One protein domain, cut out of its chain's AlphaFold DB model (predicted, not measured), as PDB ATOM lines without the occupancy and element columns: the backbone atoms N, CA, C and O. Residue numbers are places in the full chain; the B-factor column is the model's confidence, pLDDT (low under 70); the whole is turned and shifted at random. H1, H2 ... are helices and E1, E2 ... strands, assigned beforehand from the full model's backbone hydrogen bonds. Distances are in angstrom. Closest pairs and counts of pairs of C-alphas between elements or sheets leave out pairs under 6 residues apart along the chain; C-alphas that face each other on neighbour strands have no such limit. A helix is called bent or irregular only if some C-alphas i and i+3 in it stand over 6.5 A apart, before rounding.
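What this domain is: This is residues 15 to 156 of the 156 residues of an uncharacterized protein of Flavobacterium degerlachei (UniProt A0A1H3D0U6). A long, twisted sheet of four strands has the long helix H1 running along one face; toward one end of the sheet H3 packs on E4, and the small hairpin E5 and E6 packs on the other side of H3. The short H2 sits at the opposite end, near the start of E3, and the short H4 is near both H1 and H3. The printed part has 142 residues with four named helices and six named strands, in the order E1 E2 H1 H2 E3 E4 H3 E5 E6 H4; the class is mixed. The large sheet, E2 E1 E3 E4, and the small one, E5 E6, are antiparallel. The whole is only just compact, close to loose, with a radius of gyration of the C-alphas of 17.2 A, and elongated, spanning 54 by 34 by 26 A.

How they stand to each other: E1, residues 15 to 26, and E2, residues 32 to 41, form a hairpin; N 21 and O 37 are 2.8 A apart, within hydrogen-bond range. H1, residues 46 to 65, is on the sheet over E1 and E3, residues 84 to 97, at a height of 8.7 A, making two layers, a helix over one face of a sheet. It runs along the strands, at 3 degrees to E1 on the local plane; the closest C-alphas of H1 and E1, those of Ala 53 and Val 19, are 6.2 A apart. H2, residues 73 to 78, is on the opposite face; its closest C-alpha to E3 is that of Ala 76, 6.0 A from that of Phe 84. E2, H1, H2 and E3 form a split strand-helix-strand unit, two strands running the same way with E1 between them and a right-handed crossover. E1 and E3 are antiparallel, with N 20 and O 90 2.8 A apart. E3 and E4, residues 100 to 107, form a hairpin, with N 95 and O 102 2.9 A apart. H3, residues 110 to 127, is on the sheet at a height of 8.4 A; the closest C-alphas of H3 and E4, those of Val 113 and Ile 106, are 4.8 A apart. H3 and H1 are close but not clearly touching, with the C-alphas of Phe 124 and Leu 46 7.9 A apart. E5, residues 133 to 137, and E6, residues 143 to 147, form a hairpin, with N 134 and O 146 2.9 A apart; the closest C-alphas of H3 and E6, those of Ala 121 and Val 146, are 5.2 A apart. H4, residues 151 to 154, only grazes the large sheet, and only just, with 5 pairs of C-alphas within 10 A. Every O i to N i+4 pair is within hydrogen-bond range in H1 and H2, and 12 of 14 are in H3; H4 is too short for such a pair.

Where its parts are: E1, 36.1 A long, begins at C-alpha 15 at (2.089, -38.971, -16.669). E2 is 30.1 A, H1 28.7 A, H2 8.8 A, E3 41.6 A and E4 22.0 A long. H3, 26.0 A, is irregular: C-alphas 111 and 114 are 7.4 A apart. E5 is 13.5 A and E6 13.4 A long. H4, 4.9 A, ends at C-alpha 154 at (17.914, -36.343, -26.602).

The domain as a whole: The two C-alphas farthest apart, those of Asn 29 and Glu 129, are 55.4 A apart. The printed part has no cut and no long link. The mean pLDDT of the printed part is 85.7; it is under 70 at residues 30, 66 to 73, 75, 80 to 83, 110 and 128 to 130.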
ATOM      1  N   SER A  15       0.727 -38.939 -16.158       91.25
ATOM      2  CA  SER A  15       2.089 -38.971 -16.669       91.25
ATOM      3  C   SER A  15       3.004 -38.076 -15.850       91.25
ATOM      4  O   SER A  15       2.624 -36.968 -15.455       91.25
ATOM      5  N   LYS A  16       4.222 -38.563 -15.627       95.00
ATOM      6  CA  LYS A  16       5.309 -37.855 -14.945       95.00
ATOM      7  C   LYS A  16       6.612 -38.090 -15.704       95.00
ATOM      8  O   LYS A  16       6.761 -39.101 -16.385       95.00
ATOM      9  N   TYR A  17       7.556 -37.172 -15.542       96.62
ATOM     10  CA  TYR A  17       8.934 -37.376 -15.982       96.62
ATOM     11  C   TYR A  17       9.842 -37.573 -14.777       96.62
ATOM     12  O   TYR A  17       9.678 -36.898 -13.759       96.62
ATOM     13  N   ILE A  18      10.806 -38.478 -14.895       97.25
ATOM     14  CA  ILE A  18      11.823 -38.723 -13.874       97.25
ATOM     15  C   ILE A  18      13.193 -38.541 -14.509       97.25
ATOM     16  O   ILE A  18      13.501 -39.184 -15.506       97.25
ATOM     17  N   VAL A  19      14.020 -37.683 -13.916       97.31
ATOM     18  CA  VAL A  19      15.448 -37.592 -14.234       97.31
ATOM     19  C   VAL A  19      16.202 -38.377 -13.173       97.31
ATOM     20  O   VAL A  19      16.210 -37.979 -12.004       97.31
ATOM     21  N   SER A  20      16.813 -39.487 -13.572       96.12
ATOM     22  CA  SER A  20      17.653 -40.318 -12.715       96.12
ATOM     23  C   SER A  20      19.119 -40.001 -12.970       96.12
ATOM     24  O   SER A  20      19.542 -39.834 -14.110       96.12
ATOM     25  N   VAL A  21      19.901 -39.873 -11.903       93.00
ATOM     26  CA  VAL A  21      21.332 -39.583 -11.982       93.00
ATOM     27  C   VAL A  21      22.082 -40.565 -11.114       93.00
ATOM     28  O   VAL A  21      21.952 -40.548  -9.889       93.00
ATOM     29  N   ASN A  22      22.920 -41.375 -11.746       91.12
ATOM     30  CA  ASN A  22      23.801 -42.300 -11.052       91.12
ATOM     31  C   ASN A  22      25.209 -41.721 -11.057       91.12
ATOM     32  O   ASN A  22      25.754 -41.436 -12.113       91.12
ATOM     33  N   ILE A  23      25.819 -41.547  -9.888       88.62
ATOM     34  CA  ILE A  23      27.159 -40.974  -9.743       88.62
ATOM     35  C   ILE A  23      28.070 -42.029  -9.134       88.62
ATOM     36  O   ILE A  23      27.828 -42.496  -8.022       88.62
ATOM     37  N   LEU A  24      29.163 -42.352  -9.817       85.38
ATOM     38  CA  LEU A  24      30.189 -43.270  -9.339       85.38
ATOM     39  C   LEU A  24      31.481 -42.505  -9.057       85.38
ATOM     40  O   LEU A  24      32.065 -41.901  -9.948       85.38
ATOM     41  N   LYS A  25      31.956 -42.543  -7.813       83.06
ATOM     42  CA  LYS A  25      33.216 -41.919  -7.385       83.06
ATOM     43  C   LYS A  25      34.175 -42.993  -6.888       83.06
ATOM     44  O   LYS A  25      33.766 -43.865  -6.127       83.06
ATOM     45  N   MET A  26      35.446 -42.900  -7.255       78.44
ATOM     46  CA  MET A  26      36.519 -43.763  -6.768       78.44
ATOM     47  C   MET A  26      37.710 -42.915  -6.327       78.44
ATOM     48  O   MET A  26      38.158 -42.026  -7.055       78.44
ATOM     49  N   ASP A  27      38.212 -43.172  -5.121       77.56
ATOM     50  CA  ASP A  27      39.413 -42.508  -4.615       77.56
ATOM     51  C   ASP A  27      40.704 -43.219  -5.060       77.56
ATOM     52  O   ASP A  27      40.698 -44.366  -5.506       77.56
ATOM     53  N   LYS A  28      41.843 -42.554  -4.852       74.56
ATOM     54  CA  LYS A  28      43.192 -43.091  -5.109       74.56
ATOM     55  C   LYS A  28      43.541 -44.413  -4.413       74.56
ATOM     56  O   LYS A  28      44.576 -44.991  -4.736       74.56
ATOM     57  N   ASN A  29      42.770 -44.837  -3.412       77.06
ATOM     58  CA  ASN A  29      42.969 -46.100  -2.700       77.06
ATOM     59  C   ASN A  29      42.055 -47.210  -3.246       77.06
ATOM     60  O   ASN A  29      42.115 -48.338  -2.765       77.06
ATOM     61  N   GLY A  30      41.213 -46.888  -4.229       68.69
ATOM     62  CA  GLY A  30      40.241 -47.783  -4.831       68.69
ATOM     63  C   GLY A  30      38.933 -47.928  -4.058       68.69
ATOM     64  O   GLY A  30      38.163 -48.847  -4.337       68.69
ATOM     65  N   ASN A  31      38.650 -47.036  -3.103       78.19
ATOM     66  CA  ASN A  31      37.353 -47.016  -2.434       78.19
ATOM     67  C   ASN A  31      36.312 -46.401  -3.368       78.19
ATOM     68  O   ASN A  31      36.493 -45.273  -3.828       78.19
ATOM     69  N   HIS A  32      35.220 -47.123  -3.607       81.56
ATOM     70  CA  HIS A  32      34.108 -46.658  -4.426       81.56
ATOM     71  C   HIS A  32      32.971 -46.102  -3.562       81.56
ATOM     72  O   HIS A  32      32.690 -46.598  -2.469       81.56
ATOM     73  N   LYS A  33      32.292 -45.082  -4.080       84.88
ATOM     74  CA  LYS A  33      31.038 -44.549  -3.553       84.88
ATOM     75  C   LYS A  33      30.079 -44.337  -4.717       84.88
ATOM     76  O   LYS A  33      30.439 -43.649  -5.671       84.88
ATOM     77  N   SER A  34      28.882 -44.902  -4.619       87.44
ATOM     78  CA  SER A  34      27.776 -44.604  -5.524       87.44
ATOM     79  C   SER A  34      26.757 -43.690  -4.845       87.44
ATOM     80  O   SER A  34      26.508 -43.797  -3.640       87.44
ATOM     81  N   GLU A  35      26.202 -42.760  -5.612       91.62
ATOM     82  CA  GLU A  35      25.104 -41.886  -5.207       91.62
ATOM     83  C   GLU A  35      24.066 -41.893  -6.327       91.62
ATOM     84  O   GLU A  35      24.420 -41.630  -7.472       91.62
ATOM     85  N   ASN A  36      22.809 -42.171  -5.985       93.31
ATOM     86  CA  ASN A  36      21.693 -42.108  -6.924       93.31
ATOM     87  C   ASN A  36      20.797 -40.939  -6.521       93.31
ATOM     88  O   ASN A  36      20.460 -40.796  -5.341       93.31
ATOM     89  N   LEU A  37      20.450 -40.094  -7.485       94.69
ATOM     90  CA  LEU A  37      19.565 -38.949  -7.309       94.69
ATOM     91  C   LEU A  37      18.411 -39.066  -8.298       94.69
ATOM     92  O   LEU A  37      18.634 -39.376  -9.462       94.69
ATOM     93  N   GLU A  38      17.203 -38.766  -7.843       97.06
ATOM     94  CA  GLU A  38      16.010 -38.748  -8.686       97.06
ATOM     95  C   GLU A  38      15.306 -37.398  -8.554       97.06
ATOM     96  O   GLU A  38      15.155 -36.864  -7.450       97.06
ATOM     97  N   TYR A  39      14.874 -36.854  -9.689       97.38
ATOM     98  CA  TYR A  39      14.079 -35.633  -9.776       97.38
ATOM     99  C   TYR A  39      12.778 -35.935 -10.517       97.38
ATOM    100  O   TYR A  39      12.809 -36.308 -11.689       97.38
ATOM    101  N   THR A  40      11.644 -35.756  -9.842       97.75
ATOM    102  CA  THR A  40      10.315 -36.081 -10.381       97.75
ATOM    103  C   THR A  40       9.556 -34.822 -10.781       97.75
ATOM    104  O   THR A  40       9.419 -33.891  -9.986       97.75
ATOM    105  N   PHE A  41       8.998 -34.832 -11.989       96.44
ATOM    106  CA  PHE A  41       8.193 -33.762 -12.574       96.44
ATOM    107  C   PHE A  41       6.780 -34.289 -12.859       96.44
ATOM    108  O   PHE A  41       6.519 -34.863 -13.917       96.44
ATOM    109  N   ASP A  42       5.878 -34.122 -11.888       94.88
ATOM    110  CA  ASP A  42       4.493 -34.630 -11.930       94.88
ATOM    111  C   ASP A  42       3.433 -33.505 -11.898       94.88
ATOM    112  O   ASP A  42       2.253 -33.719 -12.161       94.88
ATOM    113  N   GLU A  43       3.835 -32.260 -11.654       88.62
ATOM    114  CA  GLU A  43       2.924 -31.111 -11.619       88.62
ATOM    115  C   GLU A  43       2.939 -30.335 -12.948       88.62
ATOM    116  O   GLU A  43       3.966 -30.264 -13.616       88.62
ATOM    117  N   GLY A  44       1.804 -29.732 -13.324       85.31
ATOM    118  CA  GLY A  44       1.688 -28.875 -14.515       85.31
ATOM    119  C   GLY A  44       1.233 -29.590 -15.791       85.31
ATOM    120  O   GLY A  44       0.787 -30.741 -15.758       85.31
ATOM    121  N   GLU A  45       1.303 -28.882 -16.921       88.25
ATOM    122  CA  GLU A  45       0.972 -29.444 -18.236       88.25
ATOM    123  C   GLU A  45       2.071 -30.400 -18.724       88.25
ATOM    124  O   GLU A  45       3.253 -30.209 -18.437       88.25
ATOM    125  N   LEU A  46       1.709 -31.417 -19.514       87.81
ATOM    126  CA  LEU A  46       2.640 -32.453 -19.989       87.81
ATOM    127  C   LEU A  46       3.899 -31.873 -20.662       87.81
ATOM    128  O   LEU A  46       5.016 -32.318 -20.397       87.81
ATOM    129  N   LEU A  47       3.726 -30.847 -21.500       88.31
ATOM    130  CA  LEU A  47       4.836 -30.178 -22.178       88.31
ATOM    131  C   LEU A  47       5.764 -29.445 -21.197       88.31
ATOM    132  O   LEU A  47       6.978 -29.434 -21.390       88.31
ATOM    133  N   GLU A  48       5.215 -28.851 -20.136       90.94
ATOM    134  CA  GLU A  48       5.997 -28.178 -19.094       90.94
ATOM    135  C   GLU A  48       6.790 -29.186 -18.256       90.94
ATOM    136  O   GLU A  48       7.971 -28.951 -17.985       90.94
ATOM    137  N   LYS A  49       6.187 -30.337 -17.919       93.31
ATOM    138  CA  LYS A  49       6.883 -31.449 -17.248       93.31
ATOM    139  C   LYS A  49       8.080 -31.919 -18.078       93.31
ATOM    140  O   LYS A  49       9.192 -31.985 -17.557       93.31
ATOM    141  N   ARG A  50       7.868 -32.157 -19.382       93.75
ATOM    142  CA  ARG A  50       8.920 -32.562 -20.330       93.75
ATOM    143  C   ARG A  50      10.059 -31.545 -20.384       93.75
ATOM    144  O   ARG A  50      11.220 -31.914 -20.236       93.75
ATOM    145  N   ARG A  51       9.735 -30.260 -20.568       93.81
ATOM    146  CA  ARG A  51      10.732 -29.176 -20.618       93.81
ATOM    147  C   ARG A  51      11.552 -29.098 -19.338       93.81
ATOM    148  O   ARG A  51      12.770 -29.009 -19.415       93.81
ATOM    149  N   SER A  52      10.892 -29.189 -18.185       96.44
ATOM    150  CA  SER A  52      11.549 -29.116 -16.875       96.44
ATOM    151  C   SER A  52      12.499 -30.295 -16.644       96.44
ATOM    152  O   SER A  52      13.604 -30.109 -16.140       96.44
ATOM    153  N   ALA A  53      12.101 -31.503 -17.057       97.12
ATOM    154  CA  ALA A  53      12.954 -32.685 -16.982       97.12
ATOM    155  C   ALA A  53      14.196 -32.558 -17.877       97.12
ATOM    156  O   ALA A  53      15.312 -32.806 -17.424       97.12
ATOM    157  N   ILE A  54      14.022 -32.105 -19.121       96.12
ATOM    158  CA  ILE A  54      15.137 -31.900 -20.054       96.12
ATOM    159  C   ILE A  54      16.072 -30.789 -19.567       96.12
ATOM    160  O   ILE A  54      17.285 -30.982 -19.563       96.12
ATOM    161  N   GLU A  55      15.535 -29.657 -19.102       96.81
ATOM    162  CA  GLU A  55      16.332 -28.569 -18.522       96.81
ATOM    163  C   GLU A  55      17.152 -29.068 -17.326       96.81
ATOM    164  O   GLU A  55      18.339 -28.760 -17.214       96.81
ATOM    165  N   LYS A  56      16.560 -29.913 -16.471       97.06
ATOM    166  CA  LYS A  56      17.279 -30.500 -15.340       97.06
ATOM    167  C   LYS A  56      18.384 -31.459 -15.779       97.06
ATOM    168  O   LYS A  56      19.476 -31.420 -15.214       97.06
ATOM    169  N   ALA A  57      18.134 -32.300 -16.777       95.06
ATOM    170  CA  ALA A  57      19.153 -33.191 -17.324       95.06
ATOM    171  C   ALA A  57      20.317 -32.406 -17.955       95.06
ATOM    172  O   ALA A  57      21.479 -32.750 -17.730       95.06
ATOM    173  N   GLN A  58      20.024 -31.314 -18.666       94.44
ATOM    174  CA  GLN A  58      21.025 -30.398 -19.221       94.44
ATOM    175  C   GLN A  58      21.846 -29.716 -18.121       94.44
ATOM    176  O   GLN A  58      23.071 -29.774 -18.162       94.44
ATOM    177  N   GLU A  59      21.194 -29.153 -17.096       94.00
ATOM    178  CA  GLU A  59      21.855 -28.535 -15.934       94.00
ATOM    179  C   GLU A  59      22.854 -29.502 -15.280       94.00
ATOM    180  O   GLU A  59      23.985 -29.133 -14.954       94.00
ATOM    181  N   ILE A  60      22.440 -30.759 -15.098       90.94
ATOM    182  CA  ILE A  60      23.265 -31.793 -14.480       90.94
ATOM    183  C   ILE A  60      24.433 -32.149 -15.398       90.94
ATOM    184  O   ILE A  60      25.579 -32.062 -14.958       90.94
ATOM    185  N   THR A  61      24.169 -32.473 -16.661       87.50
ATOM    186  CA  THR A  61      25.197 -32.814 -17.660       87.50
ATOM    187  C   THR A  61      26.253 -31.712 -17.770       87.50
ATOM    188  O   THR A  61      27.454 -31.971 -17.657       87.50
ATOM    189  N   ASP A  62      25.822 -30.452 -17.851       87.56
ATOM    190  CA  ASP A  62      26.715 -29.296 -17.863       87.56
ATOM    191  C   ASP A  62      27.536 -29.199 -16.573       87.56
ATOM    192  O   ASP A  62      28.743 -28.955 -16.629       87.56
ATOM    193  N   SER A  63      26.936 -29.434 -15.402       85.12
ATOM    194  CA  SER A  63      27.658 -29.372 -14.123       85.12
ATOM    195  C   SER A  63      28.800 -30.390 -14.024       85.12
ATOM    196  O   SER A  63      29.850 -30.082 -13.456       85.12
ATOM    197  N   PHE A  64      28.630 -31.583 -14.602       78.75
ATOM    198  CA  PHE A  64      29.656 -32.621 -14.593       78.75
ATOM    199  C   PHE A  64      30.713 -32.424 -15.681       78.75
ATOM    200  O   PHE A  64      31.874 -32.748 -15.432       78.75
ATOM    201  N   ASN A  65      30.351 -31.851 -16.834       71.94
ATOM    202  CA  ASN A  65      31.291 -31.519 -17.913       71.94
ATOM    203  C   ASN A  65      32.316 -30.441 -17.514       71.94
ATOM    204  O   ASN A  65      33.398 -30.369 -18.094       71.94
ATOM    205  N   HIS A  66      31.988 -29.605 -16.526       67.12
ATOM    206  CA  HIS A  66      32.891 -28.581 -15.990       67.12
ATOM    207  C   HIS A  66      33.721 -29.055 -14.781       67.12
ATOM    208  O   HIS A  66      34.556 -28.300 -14.281       67.12
ATOM    209  N   ASP A  67      33.505 -30.284 -14.311       65.00
ATOM    210  CA  ASP A  67      34.278 -30.938 -13.251       65.00
ATOM    211  C   ASP A  67      35.230 -31.975 -13.886       65.00
ATOM    212  O   ASP A  67      35.002 -32.396 -15.019       65.00
ATOM    213  N   GLU A  68      36.298 -32.413 -13.208       67.38
ATOM    214  CA  GLU A  68      37.173 -33.496 -13.718       67.38
ATOM    215  C   GLU A  68      36.451 -34.859 -13.623       67.38
ATOM    216  O   GLU A  68      36.796 -35.726 -12.815       67.38
ATOM    217  N   SER A  69      35.391 -35.016 -14.417       65.88
ATOM    218  CA  SER A  69      34.554 -36.211 -14.517       65.88
ATOM    219  C   SER A  69      34.892 -36.996 -15.790       65.88
ATOM    220  O   SER A  69      35.355 -36.439 -16.784       65.88
ATOM    221  N   PHE A  70      34.660 -38.303 -15.762       67.06
ATOM    222  CA  PHE A  70      34.953 -39.247 -16.842       67.06
ATOM    223  C   PHE A  70      33.709 -40.083 -17.132       67.06
ATOM    224  O   PHE A  70      32.935 -40.356 -16.223       67.06
ATOM    225  N   SER A  71      33.531 -40.549 -18.363       63.09
ATOM    226  CA  SER A  71      32.401 -41.417 -18.729       63.09
ATOM    227  C   SER A  71      32.509 -42.817 -18.115       63.09
ATOM    228  O   SER A  71      31.507 -43.483 -17.871       63.09
ATOM    229  N   SER A  72      33.731 -43.282 -17.829       64.88
ATOM    230  CA  SER A  72      33.971 -44.627 -17.308       64.88
ATOM    231  C   SER A  72      35.286 -44.730 -16.531       64.88
ATOM    232  O   SER A  72      36.186 -43.902 -16.719       64.88
ATOM    233  N   PRO A  73      35.447 -45.765 -15.681       68.44
ATOM    234  CA  PRO A  73      36.710 -46.003 -14.989       68.44
ATOM    235  C   PRO A  73      37.882 -46.198 -15.960       68.44
ATOM    236  O   PRO A  73      38.986 -45.731 -15.687       68.44
ATOM    237  N   SER A  74      37.626 -46.837 -17.109       70.19
ATOM    238  CA  SER A  74      38.633 -47.079 -18.151       70.19
ATOM    239  C   SER A  74      39.174 -45.770 -18.726       70.19
ATOM    240  O   SER A  74      40.381 -45.620 -18.885       70.19
ATOM    241  N   GLU A  75      38.298 -44.791 -18.978       67.56
ATOM    242  CA  GLU A  75      38.707 -43.485 -19.504       67.56
ATOM    243  C   GLU A  75      39.604 -42.721 -18.514       67.56
ATOM    244  O   GLU A  75      40.561 -42.049 -18.912       67.56
ATOM    245  N   ALA A  76      39.327 -42.831 -17.213       70.00
ATOM    246  CA  ALA A  76      40.154 -42.210 -16.183       70.00
ATOM    247  C   ALA A  76      41.538 -42.861 -16.076       70.00
ATOM    248  O   ALA A  76      42.539 -42.155 -15.928       70.00
ATOM    249  N   GLU A  77      41.608 -44.190 -16.192       70.31
ATOM    250  CA  GLU A  77      42.869 -44.933 -16.186       70.31
ATOM    251  C   GLU A  77      43.743 -44.573 -17.397       70.31
ATOM    252  O   GLU A  77      44.917 -44.237 -17.216       70.31
ATOM    253  N   ASP A  78      43.163 -44.524 -18.602       75.81
ATOM    254  CA  ASP A  78      43.857 -44.123 -19.837       75.81
ATOM    255  C   ASP A  78      44.435 -42.701 -19.750       75.81
ATOM    256  O   ASP A  78      45.512 -42.411 -20.279       75.81
ATOM    257  N   LYS A  79      43.748 -41.803 -19.033       71.38
ATOM    258  CA  LYS A  79      44.197 -40.426 -18.779       71.38
ATOM    259  C   LYS A  79      45.137 -40.302 -17.568       71.38
ATOM    260  O   LYS A  79      45.576 -39.197 -17.247       71.38
ATOM    261  N   GLY A  80      45.484 -41.406 -16.902       66.56
ATOM    262  CA  GLY A  80      46.408 -41.443 -15.763       66.56
ATOM    263  C   GLY A  80      45.838 -40.876 -14.458       66.56
ATOM    264  O   GLY A  80      46.599 -40.568 -13.532       66.56
ATOM    265  N   PHE A  81      44.515 -40.728 -14.366       68.31
ATOM    266  CA  PHE A  81      43.839 -40.224 -13.179       68.31
ATOM    267  C   PHE A  81      43.663 -41.333 -12.140       68.31
ATOM    268  O   PHE A  81      43.149 -42.410 -12.413       68.31
ATOM    269  N   ARG A  82      44.096 -41.058 -10.904       62.19
ATOM    270  CA  ARG A  82      43.944 -41.984  -9.765       62.19
ATOM    271  C   ARG A  82      42.650 -41.772  -8.983       62.19
ATOM    272  O   ARG A  82      42.282 -42.633  -8.198       62.19
ATOM    273  N   ASN A  83      42.010 -40.619  -9.159       62.16
ATOM    274  CA  ASN A  83      40.664 -40.358  -8.667       62.16
ATOM    275  C   ASN A  83      39.743 -40.345  -9.882       62.16
ATOM    276  O   ASN A  83      40.078 -39.724 -10.886       62.16
ATOM    277  N   PHE A  84      38.600 -41.001  -9.771       71.25
ATOM    278  CA  PHE A  84      37.641 -41.132 -10.856       71.25
ATOM    279  C   PHE A  84      36.258 -40.698 -10.374       71.25
ATOM    280  O   PHE A  84      35.851 -41.021  -9.257       71.25
ATOM    281  N   LYS A  85      35.543 -39.954 -11.215       72.25
ATOM    282  CA  LYS A  85      34.152 -39.558 -11.012       72.25
ATOM    283  C   LYS A  85      33.421 -39.750 -12.337       72.25
ATOM    284  O   LYS A  85      33.708 -39.016 -13.269       72.25
ATOM    285  N   ALA A  86      32.509 -40.709 -12.418       79.94
ATOM    286  CA  ALA A  86      31.562 -40.843 -13.520       79.94
ATOM    287  C   ALA A  86      30.151 -40.520 -13.088       79.94
ATOM    288  O   ALA A  86      29.821 -40.543 -11.897       79.94
ATOM    289  N   TYR A  87      29.328 -40.243 -14.088       84.06
ATOM    290  CA  TYR A  87      27.905 -40.083 -13.925       84.06
ATOM    291  C   TYR A  87      27.162 -40.641 -15.144       84.06
ATOM    292  O   TYR A  87      27.712 -40.651 -16.242       84.06
ATOM    293  N   SER A  88      25.932 -41.098 -14.933       88.06
ATOM    294  CA  SER A  88      24.922 -41.266 -15.978       88.06
ATOM    295  C   SER A  88      23.738 -40.366 -15.648       88.06
ATOM    296  O   SER A  88      23.464 -40.108 -14.469       88.06
ATOM    297  N   VAL A  89      23.068 -39.867 -16.681       91.62
ATOM    298  CA  VAL A  89      21.797 -39.153 -16.565       91.62
ATOM    299  C   VAL A  89      20.818 -39.846 -17.486       91.62
ATOM    300  O   VAL A  89      21.082 -39.965 -18.676       91.62
ATOM    301  N   ASP A  90      19.693 -40.257 -16.924       94.56
ATOM    302  CA  ASP A  90      18.628 -40.942 -17.634       94.56
ATOM    303  C   ASP A  90      17.328 -40.143 -17.473       94.56
ATOM    304  O   ASP A  90      17.043 -39.634 -16.383       94.56
ATOM    305  N   ILE A  91      16.534 -40.011 -18.538       96.50
ATOM    306  CA  ILE A  91      15.196 -39.404 -18.465       96.50
ATOM    307  C   ILE A  91      14.156 -40.464 -18.801       96.50
ATOM    308  O   ILE A  91      14.158 -41.027 -19.891       96.50
ATOM    309  N   TYR A  92      13.206 -40.661 -17.894       95.94
ATOM    310  CA  TYR A  92      12.079 -41.562 -18.084       95.94
ATOM    311  C   TYR A  92      10.773 -40.782 -18.200       95.94
ATOM    312  O   TYR A  92      10.475 -39.926 -17.364       95.94
ATOM    313  N   LEU A  93       9.973 -41.116 -19.209       95.06
ATOM    314  CA  LEU A  93       8.547 -40.826 -19.254       95.06
ATOM    315  C   LEU A  93       7.808 -42.000 -18.617       95.06
ATOM    316  O   LEU A  93       7.941 -43.135 -19.064       95.06
ATOM    317  N   ILE A  94       7.000 -41.712 -17.606       95.00
ATOM    318  CA  ILE A  94       6.204 -42.712 -16.908       95.00
ATOM    319  C   ILE A  94       4.731 -42.433 -17.177       95.00
ATOM    320  O   ILE A  94       4.263 -41.320 -16.916       95.00
ATOM    321  N   ILE A  95       4.010 -43.426 -17.693       92.00
ATOM    322  CA  ILE A  95       2.588 -43.333 -18.039       92.00
ATOM    323  C   ILE A  95       1.806 -44.340 -17.194       92.00
ATOM    324  O   ILE A  95       2.094 -45.531 -17.239       92.00
ATOM    325  N   GLU A  96       0.804 -43.867 -16.451       90.19
ATOM    326  CA  GLU A  96      -0.154 -44.706 -15.722       90.19
ATOM    327  C   GLU A  96      -1.471 -44.748 -16.508       90.19
ATOM    328  O   GLU A  96      -2.183 -43.739 -16.586       90.19
ATOM    329  N   ASP A  97      -1.789 -45.909 -17.082       85.06
ATOM    330  CA  ASP A  97      -3.020 -46.162 -17.838       85.06
ATOM    331  C   ASP A  97      -3.725 -47.412 -17.298       85.06
ATOM    332  O   ASP A  97      -3.107 -48.449 -17.081       85.06
ATOM    333  N   GLU A  98      -5.019 -47.295 -17.001       84.50
ATOM    334  CA  GLU A  98      -5.857 -48.357 -16.410       84.50
ATOM    335  C   GLU A  98      -5.266 -49.092 -15.177       84.50
ATOM    336  O   GLU A  98      -5.682 -50.202 -14.841       84.50
ATOM    337  N   GLY A  99      -4.355 -48.448 -14.437       81.56
ATOM    338  CA  GLY A  99      -3.697 -49.007 -13.249       81.56
ATOM    339  C   GLY A  99      -2.404 -49.780 -13.534       81.56
ATOM    340  O   GLY A  99      -1.836 -50.354 -12.603       81.56
ATOM    341  N   GLU A 100      -1.936 -49.785 -14.783       86.44
ATOM    342  CA  GLU A 100      -0.606 -50.250 -15.178       86.44
ATOM    343  C   GLU A 100       0.338 -49.054 -15.384       86.44
ATOM    344  O   GLU A 100      -0.058 -48.028 -15.940       86.44
ATOM    345  N   GLU A 101       1.579 -49.179 -14.904       90.62
ATOM    346  CA  GLU A 101       2.641 -48.172 -15.045       90.62
ATOM    347  C   GLU A 101       3.621 -48.643 -16.127       90.62
ATOM    348  O   GLU A 101       4.099 -49.780 -16.093       90.62
ATOM    349  N   TYR A 102       3.874 -47.774 -17.105       90.88
ATOM    350  CA  TYR A 102       4.780 -48.014 -18.220       90.88
ATOM    351  C   TYR A 102       5.911 -46.990 -18.201       90.88
ATOM    352  O   TYR A 102       5.652 -45.782 -18.221       90.88
ATOM    353  N   ASP A 103       7.147 -47.486 -18.245       92.75
ATOM    354  CA  ASP A 103       8.357 -46.677 -18.140       92.75
ATOM    355  C   ASP A 103       9.080 -46.644 -19.489       92.75
ATOM    356  O   ASP A 103       9.500 -47.678 -20.009       92.75
ATOM    357  N   TYR A 104       9.248 -45.449 -20.050       93.50
ATOM    358  CA  TYR A 104       9.883 -45.226 -21.348       93.50
ATOM    359  C   TYR A 104      11.148 -44.386 -21.164       93.50
ATOM    360  O   TYR A 104      11.064 -43.232 -20.741       93.50
ATOM    361  N   ASN A 105      12.320 -44.950 -21.468       93.94
ATOM    362  CA  ASN A 105      13.593 -44.230 -21.390       93.94
ATOM    363  C   ASN A 105      13.771 -43.351 -22.636       93.94
ATOM    364  O   ASN A 105      14.020 -43.861 -23.721       93.94
ATOM    365  N   ILE A 106      13.653 -42.034 -22.481       93.81
ATOM    366  CA  ILE A 106      13.736 -41.073 -23.588       93.81
ATOM    367  C   ILE A 106      15.107 -40.383 -23.699       93.81
ATOM    368  O   ILE A 106      15.296 -39.583 -24.613       93.81
ATOM    369  N   TYR A 107      16.043 -40.654 -22.780       93.38
ATOM    370  CA  TYR A 107      17.424 -40.152 -22.815       93.38
ATOM    371  C   TYR A 107      18.339 -40.985 -21.914       93.38
ATOM    372  O   TYR A 107      17.975 -41.238 -20.770       93.38
ATOM    373  N   GLY A 108      19.546 -41.302 -22.387       86.56
ATOM    374  CA  GLY A 108      20.589 -42.001 -21.627       86.56
ATOM    375  C   GLY A 108      21.010 -43.312 -22.291       86.56
ATOM    376  O   GLY A 108      22.150 -43.436 -22.733       86.56
ATOM    377  N   ASP A 109      20.086 -44.269 -22.408       78.50
ATOM    378  CA  ASP A 109      20.339 -45.578 -23.030       78.50
ATOM    379  C   ASP A 109      19.972 -45.575 -24.525       78.50
ATOM    380  O   ASP A 109      18.798 -45.671 -24.890       78.50
ATOM    381  N   GLU A 110      20.983 -45.479 -25.393       68.50
ATOM    382  CA  GLU A 110      20.824 -45.383 -26.851       68.50
ATOM    383  C   GLU A 110      19.978 -46.510 -27.471       68.50
ATOM    384  O   GLU A 110      19.323 -46.271 -28.489       68.50
ATOM    385  N   GLU A 111      19.957 -47.718 -26.887       73.12
ATOM    386  CA  GLU A 111      19.193 -48.845 -27.444       73.12
ATOM    387  C   GLU A 111      17.676 -48.630 -27.324       73.12
ATOM    388  O   GLU A 111      16.922 -49.064 -28.193       73.12
ATOM    389  N   LEU A 112      17.217 -47.930 -26.283       76.19
ATOM    390  CA  LEU A 112      15.791 -47.799 -25.946       76.19
ATOM    391  C   LEU A 112      15.189 -46.434 -26.310       76.19
ATOM    392  O   LEU A 112      13.963 -46.266 -26.295       76.19
ATOM    393  N   VAL A 113      16.037 -45.454 -26.631       86.38
ATOM    394  CA  VAL A 113      15.629 -44.057 -26.833       86.38
ATOM    395  C   VAL A 113      14.691 -43.898 -28.029       86.38
ATOM    396  O   VAL A 113      13.659 -43.245 -27.900       86.38
ATOM    397  N   PHE A 114      14.975 -44.509 -29.183       90.69
ATOM    398  CA  PHE A 114      14.162 -44.302 -30.393       90.69
ATOM    399  C   PHE A 114      12.715 -44.800 -30.242       90.69
ATOM    400  O   PHE A 114      11.779 -44.046 -30.527       90.69
ATOM    401  N   GLU A 115      12.518 -46.022 -29.738       90.25
ATOM    402  CA  GLU A 115      11.180 -46.575 -29.475       90.25
ATOM    403  C   GLU A 115      10.413 -45.708 -28.466       90.25
ATOM    404  O   GLU A 115       9.249 -45.353 -28.674       90.25
ATOM    405  N   SER A 116      11.090 -45.296 -27.392       93.88
ATOM    406  CA  SER A 116      10.503 -44.469 -26.336       93.88
ATOM    407  C   SER A 116      10.121 -43.068 -26.824       93.88
ATOM    408  O   SER A 116       9.060 -42.560 -26.456       93.88
ATOM    409  N   LEU A 117      10.930 -42.447 -27.691       94.44
ATOM    410  CA  LEU A 117      10.623 -41.152 -28.308       94.44
ATOM    411  C   LEU A 117       9.421 -41.236 -29.260       94.44
ATOM    412  O   LEU A 117       8.620 -40.299 -29.328       94.44
ATOM    413  N   GLU A 118       9.261 -42.349 -29.980       93.81
ATOM    414  CA  GLU A 118       8.083 -42.572 -30.821       93.81
ATOM    415  C   GLU A 118       6.809 -42.728 -29.969       93.81
ATOM    416  O   GLU A 118       5.755 -42.160 -30.287       93.81
ATOM    417  N   VAL A 119       6.895 -43.464 -28.853       92.19
ATOM    418  CA  VAL A 119       5.787 -43.600 -27.895       92.19
ATOM    419  C   VAL A 119       5.441 -42.256 -27.254       92.19
ATOM    420  O   VAL A 119       4.262 -41.893 -27.219       92.19
ATOM    421  N   GLU A 120       6.441 -41.479 -26.823       93.19
ATOM    422  CA  GLU A 120       6.249 -40.122 -26.304       93.19
ATOM    423  C   GLU A 120       5.485 -39.263 -27.323       93.19
ATOM    424  O   GLU A 120       4.466 -38.651 -26.991       93.19
ATOM    425  N   ALA A 121       5.908 -39.258 -28.589       92.69
ATOM    426  CA  ALA A 121       5.247 -38.480 -29.630       92.69
ATOM    427  C   ALA A 121       3.782 -38.901 -29.841       92.69
ATOM    428  O   ALA A 121       2.899 -38.044 -29.952       92.69
ATOM    429  N   LYS A 122       3.494 -40.210 -29.853       90.62
ATOM    430  CA  LYS A 122       2.121 -40.743 -29.931       90.62
ATOM    431  C   LYS A 122       1.276 -40.308 -28.733       90.62
ATOM    432  O   LYS A 122       0.099 -39.994 -28.913       90.62
ATOM    433  N   PHE A 123       1.862 -40.272 -27.538       88.31
ATOM    434  CA  PHE A 123       1.186 -39.824 -26.324       88.31
ATOM    435  C   PHE A 123       0.860 -38.324 -26.381       88.31
ATOM    436  O   PHE A 123      -0.295 -37.939 -26.199       88.31
ATOM    437  N   PHE A 124       1.820 -37.483 -26.778       88.75
ATOM    438  CA  PHE A 124       1.585 -36.049 -26.969       88.75
ATOM    439  C   PHE A 124       0.490 -35.756 -27.988       88.75
ATOM    440  O   PHE A 124      -0.296 -34.849 -27.763       88.75
ATOM    441  N   LYS A 125       0.379 -36.522 -29.079       85.38
ATOM    442  CA  LYS A 125      -0.703 -36.333 -30.063       85.38
ATOM    443  C   LYS A 125      -2.099 -36.588 -29.503       85.38
ATOM    444  O   LYS A 125      -3.064 -36.047 -30.038       85.38
ATOM    445  N   LYS A 126      -2.221 -37.441 -28.483       78.19
ATOM    446  CA  LYS A 126      -3.497 -37.705 -27.806       78.19
ATOM    447  C   LYS A 126      -3.846 -36.584 -26.829       78.19
ATOM    448  O   LYS A 126      -5.002 -36.182 -26.766       78.19
ATOM    449  N   GLU A 127      -2.843 -36.073 -26.118       72.25
ATOM    450  CA  GLU A 127      -3.025 -35.146 -24.994       72.25
ATOM    451  C   GLU A 127      -2.830 -33.658 -25.360       72.25
ATOM    452  O   GLU A 127      -3.246 -32.779 -24.607       72.25
ATOM    453  N   CYS A 128      -2.205 -33.330 -26.499       65.88
ATOM    454  CA  CYS A 128      -1.811 -31.960 -26.848       65.88
ATOM    455  C   CYS A 128      -1.777 -31.696 -28.371       65.88
ATOM    456  O   CYS A 128      -1.114 -32.396 -29.133       65.88
ATOM    457  N   GLU A 129      -2.426 -30.619 -28.835       61.78
ATOM    458  CA  GLU A 129      -2.439 -30.235 -30.264       61.78
ATOM    459  C   GLU A 129      -1.220 -29.399 -30.714       61.78
ATOM    460  O   GLU A 129      -1.022 -29.209 -31.913       61.78
ATOM    461  N   ILE A 130      -0.412 -28.855 -29.793       66.12
ATOM    462  CA  ILE A 130       0.493 -27.721 -30.096       66.12
ATOM    463  C   ILE A 130       1.931 -28.157 -30.463       66.12
ATOM    464  O   ILE A 130       2.733 -27.347 -30.931       66.12
ATOM    465  N   THR A 131       2.282 -29.436 -30.318       77.31
ATOM    466  CA  THR A 131       3.666 -29.904 -30.508       77.31
ATOM    467  C   THR A 131       4.026 -30.109 -31.985       77.31
ATOM    468  O   THR A 131       3.261 -30.690 -32.755       77.31
ATOM    469  N   LYS A 132       5.218 -29.659 -32.400       89.62
ATOM    470  CA  LYS A 132       5.754 -29.945 -33.739       89.62
ATOM    471  C   LYS A 132       6.445 -31.311 -33.759       89.62
ATOM    472  O   LYS A 132       7.341 -31.572 -32.958       89.62
ATOM    473  N   PHE A 133       6.051 -32.141 -34.719       92.44
ATOM    474  CA  PHE A 133       6.601 -33.475 -34.943       92.44
ATOM    475  C   PHE A 133       7.464 -33.503 -36.207       92.44
ATOM    476  O   PHE A 133       7.141 -32.845 -37.202       92.44
ATOM    477  N   ILE A 134       8.554 -34.267 -36.174       94.56
ATOM    478  CA  ILE A 134       9.448 -34.504 -37.313       94.56
ATOM    479  C   ILE A 134       9.725 -35.996 -37.466       94.56
ATOM    480  O   ILE A 134       9.483 -36.781 -36.555       94.56
ATOM    481  N   LYS A 135      10.218 -36.389 -38.641       95.44
ATOM    482  CA  LYS A 135      10.601 -37.772 -38.929       95.44
ATOM    483  C   LYS A 135      12.111 -37.927 -38.867       95.44
ATOM    484  O   LYS A 135      12.817 -37.107 -39.455       95.44
ATOM    485  N   VAL A 136      12.572 -38.981 -38.210       93.00
ATOM    486  CA  VAL A 136      13.987 -39.366 -38.130       93.00
ATOM    487  C   VAL A 136      14.141 -40.841 -38.485       93.00
ATOM    488  O   VAL A 136      13.158 -41.577 -38.452       93.00
ATOM    489  N   GLN A 137      15.349 -41.244 -38.880       90.88
ATOM    490  CA  GLN A 137      15.690 -42.662 -38.990       90.88
ATOM    491  C   GLN A 137      16.216 -43.148 -37.643       90.88
ATOM    492  O   GLN A 137      17.010 -42.440 -37.023       90.88
ATOM    493  N   ASP A 138      15.753 -44.314 -37.208       86.56
ATOM    494  CA  ASP A 138      16.312 -45.017 -36.060       86.56
ATOM    495  C   ASP A 138      17.551 -45.846 -36.450       86.56
ATOM    496  O   ASP A 138      18.061 -45.768 -37.573       86.56
ATOM    497  N   ASN A 139      18.041 -46.647 -35.504       83.44
ATOM    498  CA  ASN A 139      19.205 -47.512 -35.694       83.44
ATOM    499  C   ASN A 139      18.942 -48.715 -36.626       83.44
ATOM    500  O   ASN A 139      19.899 -49.362 -37.055       83.44
ATOM    501  N   GLU A 140      17.680 -49.012 -36.951       87.00
ATOM    502  CA  GLU A 140      17.252 -50.095 -37.847       87.00
ATOM    503  C   GLU A 140      16.853 -49.585 -39.250       87.00
ATOM    504  O   GLU A 140      16.283 -50.327 -40.051       87.00
ATOM    505  N   ASP A 141      17.192 -48.330 -39.577       86.81
ATOM    506  CA  ASP A 141      16.793 -47.613 -40.797       86.81
ATOM    507  C   ASP A 141      15.269 -47.374 -40.926       86.81
ATOM    508  O   ASP A 141      14.796 -46.913 -41.979       86.81
ATOM    509  N   GLU A 142      14.484 -47.616 -39.872       90.62
ATOM    510  CA  GLU A 142      13.053 -47.336 -39.851       90.62
ATOM    511  C   GLU A 142      12.789 -45.842 -39.646       90.62
ATOM    512  O   GLU A 142      13.501 -45.120 -38.951       90.62
ATOM    513  N   THR A 143      11.748 -45.327 -40.306       93.62
ATOM    514  CA  THR A 143      11.361 -43.920 -40.162       93.62
ATOM    515  C   THR A 143      10.328 -43.773 -39.057       93.62
ATOM    516  O   THR A 143       9.147 -44.050 -39.281       93.62
ATOM    517  N   ILE A 144      10.754 -43.240 -37.918       93.50
ATOM    518  CA  ILE A 144       9.880 -42.937 -36.786       93.50
ATOM    519  C   ILE A 144       9.499 -41.454 -36.759       93.50
ATOM    520  O   ILE A 144      10.137 -40.604 -37.389       93.50
ATOM    521  N   GLU A 145       8.435 -41.123 -36.033       94.44
ATOM    522  CA  GLU A 145       7.988 -39.747 -35.826       94.44
ATOM    523  C   GLU A 145       8.176 -39.345 -34.364       94.44
ATOM    524  O   GLU A 145       7.664 -40.003 -33.464       94.44
ATOM    525  N   VAL A 146       8.889 -38.243 -34.142       94.19
ATOM    526  CA  VAL A 146       9.308 -37.771 -32.818       94.19
ATOM    527  C   VAL A 146       8.982 -36.291 -32.633       94.19
ATOM    528  O   VAL A 146       8.699 -35.570 -33.595       94.19
ATOM    529  N   ILE A 147       9.025 -35.816 -31.390       93.81
ATOM    530  CA  ILE A 147       8.899 -34.392 -31.062       93.81
ATOM    531  C   ILE A 147      10.188 -33.665 -31.475       93.81
ATOM    532  O   ILE A 147      11.281 -34.089 -31.115       93.81
ATOM    533  N   GLU A 148      10.078 -32.560 -32.221       93.25
ATOM    534  CA  GLU A 148      11.255 -31.794 -32.677       93.25
ATOM    535  C   GLU A 148      11.982 -31.092 -31.523       93.25
ATOM    536  O   GLU A 148      13.204 -30.934 -31.530       93.25
ATOM    537  N   GLU A 149      11.222 -30.633 -30.529       92.12
ATOM    538  CA  GLU A 149      11.748 -29.835 -29.429       92.12
ATOM    539  C   GLU A 149      12.754 -30.635 -28.587       92.12
ATOM    540  O   GLU A 149      12.449 -31.726 -28.104       92.12
ATOM    541  N   ASN A 150      13.949 -30.066 -28.389       92.88
ATOM    542  CA  ASN A 150      15.084 -30.668 -27.675       92.88
ATOM    543  C   ASN A 150      15.651 -31.964 -28.281       92.88
ATOM    544  O   ASN A 150      16.537 -32.556 -27.671       92.88
ATOM    545  N   LEU A 151      15.227 -32.375 -29.481       92.31
ATOM    546  CA  LEU A 151      15.660 -33.645 -30.075       92.31
ATOM    547  C   LEU A 151      17.183 -33.765 -30.206       92.31
ATOM    548  O   LEU A 151      17.736 -34.831 -29.980       92.31
ATOM    549  N   TYR A 152      17.870 -32.663 -30.523       90.69
ATOM    550  CA  TYR A 152      19.331 -32.654 -30.614       90.69
ATOM    551  C   TYR A 152      20.012 -33.103 -29.314       90.69
ATOM    552  O   TYR A 152      21.003 -33.808 -29.381       90.69
ATOM    553  N   PHE A 153      19.480 -32.703 -28.156       91.50
ATOM    554  CA  PHE A 153      20.001 -33.130 -26.856       91.50
ATOM    555  C   PHE A 153      19.611 -34.577 -26.540       91.50
ATOM    556  O   PHE A 153      20.405 -35.321 -25.992       91.50
ATOM    557  N   LEU A 154      18.394 -34.991 -26.899       91.50
ATOM    558  CA  LEU A 154      17.914 -36.343 -26.602       91.50
ATOM    559  C   LEU A 154      18.637 -37.435 -27.411       91.50
ATOM    560  O   LEU A 154      18.612 -38.594 -27.016       91.50
ATOM    561  N   LEU A 155      19.270 -37.060 -28.527       88.75
ATOM    562  CA  LEU A 155      20.031 -37.950 -29.410       88.75
ATOM    563  C   LEU A 155      21.554 -37.706 -29.364       88.75
ATOM    564  O   LEU A 155      22.257 -38.169 -30.263       88.75
ATOM    565  N   SER A 156      22.054 -36.904 -28.413       80.25
ATOM    566  CA  SER A 156      23.481 -36.540 -28.315       80.25
ATOM    567  C   SER A 156      24.298 -37.478 -27.450       80.25
ATOM    568  O   SER A 156      23.758 -37.833 -26.379       80.25
TER     569      SER A 156